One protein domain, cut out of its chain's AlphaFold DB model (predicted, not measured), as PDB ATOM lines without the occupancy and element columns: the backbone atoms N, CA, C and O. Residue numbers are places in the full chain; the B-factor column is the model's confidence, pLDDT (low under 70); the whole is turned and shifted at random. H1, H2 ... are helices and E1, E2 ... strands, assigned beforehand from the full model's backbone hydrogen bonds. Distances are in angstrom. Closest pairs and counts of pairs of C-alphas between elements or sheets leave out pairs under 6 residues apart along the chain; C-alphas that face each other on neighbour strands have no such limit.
ATOM      1  N   LEU A  94      87.417 229.007  38.611       94.81
ATOM      2  CA  LEU A  94      87.989 229.980  37.684       94.81
ATOM      3  C   LEU A  94      88.557 229.278  36.458       94.81
ATOM      4  O   LEU A  94      88.734 228.065  36.455       94.81
ATOM      5  N   CYS A  95      88.831 230.040  35.404       95.06
ATOM      6  CA  CYS A  95      89.535 229.539  34.231       95.06
ATOM      7  C   CYS A  95      91.029 229.855  34.311       95.06
ATOM      8  O   CYS A  95      91.403 230.973  34.652       95.06
ATOM      9  N   ASP A  96      91.868 228.901  33.915       95.44
ATOM     10  CA  ASP A  96      93.326 229.066  33.817       95.44
ATOM     11  C   ASP A  96      93.798 230.029  32.704       95.44
ATOM     12  O   ASP A  96      94.979 230.358  32.621       95.44
ATOM     13  N   GLN A  97      92.894 230.505  31.843       95.19
ATOM     14  CA  GLN A  97      93.201 231.498  30.816       95.19
ATOM     15  C   GLN A  97      93.008 232.905  31.374       95.19
ATOM     16  O   GLN A  97      91.888 233.298  31.692       95.19
ATOM     17  N   GLU A  98      94.071 233.706  31.371       88.31
ATOM     18  CA  GLU A  98      94.102 235.075  31.913       88.31
ATOM     19  C   GLU A  98      92.962 235.973  31.395       88.31
ATOM     20  O   GLU A  98      92.351 236.728  32.148       88.31
ATOM     21  N   LYS A  99      92.625 235.852  30.103       89.19
ATOM     22  CA  LYS A  99      91.575 236.647  29.437       89.19
ATOM     23  C   LYS A  99      90.173 236.037  29.536       89.19
ATOM     24  O   LYS A  99      89.279 236.450  28.795       89.19
ATOM     25  N   CYS A 100      89.991 235.000  30.347       91.31
ATOM     26  CA  CYS A 100      88.693 234.396  30.605       91.31
ATOM     27  C   CYS A 100      88.168 234.885  31.958       91.31
ATOM     28  O   CYS A 100      88.798 234.726  33.002       91.31
ATOM     29  N   ASP A 101      86.986 235.483  31.933       89.81
ATOM     30  CA  ASP A 101      86.272 236.015  33.089       89.81
ATOM     31  C   ASP A 101      85.312 234.993  33.713       89.81
ATOM     32  O   ASP A 101      84.521 235.340  34.584       89.81
ATOM     33  N   TYR A 102      85.393 233.726  33.297       92.12
ATOM     34  CA  TYR A 102      84.555 232.663  33.836       92.12
ATOM     35  C   TYR A 102      84.711 232.540  35.358       92.12
ATOM     36  O   TYR A 102      85.807 232.309  35.871       92.12
ATOM     37  N   THR A 103      83.574 232.629  36.047       92.88
ATOM     38  CA  THR A 103      83.396 232.292  37.463       92.88
ATOM     39  C   THR A 103      82.267 231.275  37.573       92.88
ATOM     40  O   THR A 103      81.156 231.548  37.112       92.88
ATOM     41  N   GLY A 104      82.524 230.119  38.175       93.69
ATOM     42  CA  GLY A 104      81.537 229.053  38.340       93.69
ATOM     43  C   GLY A 104      81.392 228.602  39.787       93.69
ATOM     44  O   GLY A 104      82.343 228.660  40.564       93.69
ATOM     45  N   SER A 105      80.202 228.129  40.146       95.44
ATOM     46  CA  SER A 105      79.932 227.553  41.464       95.44
ATOM     47  C   SER A 105      80.673 226.221  41.635       95.44
ATOM     48  O   SER A 105      80.450 225.317  40.825       95.44
ATOM     49  N   PRO A 106      81.504 226.045  42.677       95.88
ATOM     50  CA  PRO A 106      82.037 224.732  43.019       95.88
ATOM     51  C   PRO A 106      80.915 223.747  43.399       95.88
ATOM     52  O   PRO A 106      79.911 224.155  43.997       95.88
ATOM     53  N   PRO A 107      81.063 222.442  43.111       95.69
ATOM     54  CA  PRO A 107      80.173 221.413  43.642       95.69
ATOM     55  C   PRO A 107      80.146 221.412  45.179       95.69
ATOM     56  O   PRO A 107      81.173 221.573  45.831       95.69
ATOM     57  N   THR A 108      78.976 221.198  45.786       94.50
ATOM     58  CA  THR A 108      78.817 221.268  47.254       94.50
ATOM     59  C   THR A 108      78.986 219.928  47.967       94.50
ATOM     60  O   THR A 108      79.297 219.909  49.163       94.50
ATOM     61  N   GLY A 109      78.799 218.814  47.249       92.62
ATOM     62  CA  GLY A 109      78.917 217.458  47.784       92.62
ATOM     63  C   GLY A 109      80.323 217.138  48.300       92.62
ATOM     64  O   GLY A 109      81.318 217.689  47.828       92.62
ATOM     65  N   ALA A 110      80.410 216.244  49.286       91.69
ATOM     66  CA  ALA A 110      81.695 215.765  49.792       91.69
ATOM     67  C   ALA A 110      82.486 215.070  48.670       91.69
ATOM     68  O   ALA A 110      81.915 214.267  47.934       91.69
ATOM     69  N   GLY A 111      83.769 215.411  48.516       93.62
ATOM     70  CA  GLY A 111      84.647 214.866  47.469       93.62
ATOM     71  C   GLY A 111      84.349 215.347  46.041       93.62
ATOM     72  O   GLY A 111      85.056 214.978  45.109       93.62
ATOM     73  N   LYS A 112      83.285 216.139  45.829       96.00
ATOM     74  CA  LYS A 112      82.829 216.505  44.477       96.00
ATOM     75  C   LYS A 112      83.649 217.606  43.822       96.00
ATOM     76  O   LYS A 112      83.602 217.736  42.602       96.00
ATOM     77  N   ILE A 113      84.367 218.406  44.605       95.38
ATOM     78  CA  ILE A 113      85.289 219.399  44.050       95.38
ATOM     79  C   ILE A 113      86.506 218.665  43.490       95.38
ATOM     80  O   ILE A 113      86.874 218.885  42.345       95.38
ATOM     81  N   GLU A 114      87.065 217.741  44.263       95.12
ATOM     82  CA  GLU A 114      88.211 216.915  43.897       95.12
ATOM     83  C   GLU A 114      87.900 216.068  42.656       95.12
ATOM     84  O   GLU A 114      88.630 216.143  41.674       95.12
ATOM     85  N   GLU A 115      86.746 215.388  42.633       96.50
ATOM     86  CA  GLU A 115      86.271 214.638  41.459       96.50
ATOM     87  C   GLU A 115      86.196 215.518  40.203       96.50
ATOM     88  O   GLU A 115      86.622 215.104  39.127       96.50
ATOM     89  N   LEU A 116      85.691 216.753  40.320       94.50
ATOM     90  CA  LEU A 116      85.654 217.686  39.193       94.50
ATOM     91  C   LEU A 116      87.066 218.048  38.715       94.50
ATOM     92  O   LEU A 116      87.309 218.079  37.507       94.50
ATOM     93  N   LEU A 117      87.987 218.327  39.636       92.38
ATOM     94  CA  LEU A 117      89.364 218.689  39.301       92.38
ATOM     95  C   LEU A 117      90.107 217.522  38.634       92.38
ATOM     96  O   LEU A 117      90.802 217.746  37.642       92.38
ATOM     97  N   ASP A 118      89.876 216.288  39.084       95.94
ATOM     98  CA  ASP A 118      90.461 215.073  38.505       95.94
ATOM     99  C   ASP A 118      90.012 214.834  37.055       95.94
ATOM    100  O   ASP A 118      90.777 214.318  36.237       95.94
ATOM    101  N   THR A 119      88.798 215.266  36.683       94.69
ATOM    102  CA  THR A 119      88.340 215.199  35.280       94.69
ATOM    103  C   THR A 119      89.031 216.203  34.363       94.69
ATOM    104  O   THR A 119      88.879 216.105  33.141       94.69
ATOM    105  N   ASN A 120      89.785 217.164  34.916       92.00
ATOM    106  CA  ASN A 120      90.488 218.183  34.145       92.00
ATOM    107  C   ASN A 120      89.512 218.947  33.219       92.00
ATOM    108  O   ASN A 120      89.763 219.147  32.026       92.00
ATOM    109  N   ALA A 121      88.358 219.315  33.791       92.88
ATOM    110  CA  ALA A 121      87.187 219.780  33.062       92.88
ATOM    111  C   ALA A 121      87.458 221.048  32.220       92.88
ATOM    112  O   ALA A 121      88.113 221.993  32.684       92.88
ATOM    113  N   PRO A 122      86.928 221.112  30.982       94.94
ATOM    114  CA  PRO A 122      87.073 222.280  30.123       94.94
ATOM    115  C   PRO A 122      86.296 223.475  30.679       94.94
ATOM    116  O   PRO A 122      85.237 223.334  31.292       94.94
ATOM    117  N   CYS A 123      86.803 224.678  30.423       95.31
ATOM    118  CA  CYS A 123      86.136 225.912  30.803       95.31
ATOM    119  C   CYS A 123      84.837 226.118  29.993       95.31
ATOM    120  O   CYS A 123      84.894 226.216  28.766       95.31
ATOM    121  N   PRO A 124      83.674 226.307  30.649       92.50
ATOM    122  CA  PRO A 124      82.422 226.649  29.964       92.50
ATOM    123  C   PRO A 124      82.411 228.057  29.340       92.50
ATOM    124  O   PRO A 124      81.509 228.399  28.571       92.50
ATOM    125  N   GLY A 125      83.394 228.898  29.677       89.31
ATOM    126  CA  GLY A 125      83.503 230.282  29.228       89.31
ATOM    127  C   GLY A 125      83.486 230.431  27.703       89.31
ATOM    128  O   GLY A 125      83.924 229.555  26.953       89.31
ATOM    129  N   LYS A 126      82.967 231.574  27.235       85.62
ATOM    130  CA  LYS A 126      82.739 231.859  25.805       85.62
ATOM    131  C   LYS A 126      81.873 230.790  25.118       85.62
ATOM    132  O   LYS A 126      82.170 230.390  23.994       85.62
ATOM    133  N   ALA A 127      80.823 230.324  25.802       85.88
ATOM    134  CA  ALA A 127      79.936 229.251  25.340       85.88
ATOM    135  C   ALA A 127      80.711 227.974  24.946       85.88
ATOM    136  O   ALA A 127      80.520 227.427  23.862       85.88
ATOM    137  N   GLY A 128      81.653 227.559  25.799       87.06
ATOM    138  CA  GLY A 128      82.506 226.384  25.593       87.06
ATOM    139  C   GLY A 128      83.636 226.563  24.574       87.06
ATOM    140  O   GLY A 128      84.350 225.610  24.280       87.06
ATOM    141  N   LYS A 129      83.832 227.767  24.017       91.69
ATOM    142  CA  LYS A 129      84.939 228.050  23.081       91.69
ATOM    143  C   LYS A 129      86.257 228.357  23.789       91.69
ATOM    144  O   LYS A 129      87.296 228.457  23.131       91.69
ATOM    145  N   CYS A 130      86.229 228.579  25.103       95.31
ATOM    146  CA  CYS A 130      87.450 228.733  25.873       95.31
ATOM    147  C   CYS A 130      88.255 227.429  25.823       95.31
ATOM    148  O   CYS A 130      87.740 226.362  26.131       95.31
ATOM    149  N   LYS A 131      89.537 227.526  25.456       95.38
ATOM    150  CA  LYS A 131      90.462 226.379  25.448       95.38
ATOM    151  C   LYS A 131      91.041 226.069  26.831       95.38
ATOM    152  O   LYS A 131      91.817 225.130  26.971       95.38
ATOM    153  N   GLY A 132      90.714 226.909  27.808       96.00
ATOM    154  CA  GLY A 132      91.164 226.767  29.176       96.00
ATOM    155  C   GLY A 132      90.460 225.658  29.921       96.00
ATOM    156  O   GLY A 132      89.454 225.107  29.468       96.00
ATOM    157  N   LYS A 133      90.960 225.407  31.119       96.19
ATOM    158  CA  LYS A 133      90.375 224.471  32.068       96.19
ATOM    159  C   LYS A 133      89.902 225.201  33.302       96.19
ATOM    160  O   LYS A 133      90.337 226.325  33.576       96.19
ATOM    161  N   VAL A 134      88.976 224.570  34.014       96.00
ATOM    162  CA  VAL A 134      88.559 225.083  35.313       96.00
ATOM    163  C   VAL A 134      89.535 224.635  36.393       96.00
ATOM    164  O   VAL A 134      89.967 223.486  36.410       96.00
ATOM    165  N   TYR A 135      89.858 225.542  37.305       96.31
ATOM    166  CA  TYR A 135      90.519 225.226  38.564       96.31
ATOM    167  C   TYR A 135      89.700 225.798  39.716       96.31
ATOM    168  O   TYR A 135      88.871 226.693  39.534       96.31
ATOM    169  N   TRP A 136      89.923 225.264  40.911       97.12
ATOM    170  CA  TRP A 136      89.246 225.710  42.115       97.12
ATOM    171  C   TRP A 136      90.137 226.664  42.906       97.12
ATOM    172  O   TRP A 136      91.265 226.322  43.251       97.12
ATOM    173  N   GLN A 137      89.621 227.855  43.201       96.06
ATOM    174  CA  GLN A 137      90.181 228.739  44.212       96.06
ATOM    175  C   GLN A 137      89.357 228.572  45.491       96.06
ATOM    176  O   GLN A 137      88.218 229.041  45.563       96.06
ATOM    177  N   ALA A 138      89.923 227.878  46.478       96.00
ATOM    178  CA  ALA A 138      89.299 227.661  47.778       96.00
ATOM    179  C   ALA A 138      89.161 228.970  48.576       96.00
ATOM    180  O   ALA A 138      89.933 229.911  48.395       96.00
TER     181      ALA A 138
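Overview. This is residues 94 to 138 of the 178 residues of an uncharacterized protein of Puccinia triticina (isolate 1-1 / race 1 (BBBD)) (UniProt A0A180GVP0). What shape is this? There is little regular structure: residues 94 to 111 form a loop along the elongated body to helix H1 near one end, and residues 119 to 133 fold back to strand E1, beside residues 94 to 95. What makes it up? The printed part has 45 residues, with one named helix, then one named strand, a mixed class holding only 11 residues. How compact is it? It is compact, with a radius of gyration of the C-alphas of 10.3 A and spans of 30 by 17 by 15 A.

Arrangement. What lies beside residues 94 to 95? They pair, antiparallel, with residues 134 to 135 of E1, residues 134 to 137, which pairs with no named strand. How near is H1, residues 112 to 118? Its closest C-alpha to E1 is that of Leu 117, 6.7 A from that of Tyr 135. How is its backbone? Every O i to N i+4 pair in H1 is within hydrogen-bond range.

Along the chain. Where does H1 begin? C-alpha 112 is at (82.829, 216.505, 44.477), and H1 is 9.8 A long from first to last C-alpha. Where does E1 end? C-alpha 137 is at (90.181, 228.739, 44.212), and E1 is also 9.8 A long.

Size, cuts and confidence. How far does it reach? The two C-alphas farthest apart, of Lys 99 and Ala 110, are 30.8 A apart. Is anything cut, long or uncertain? The printed part has no cut, the link from H1 to E1 is long, and no printed residue is under 70 in pLDDT.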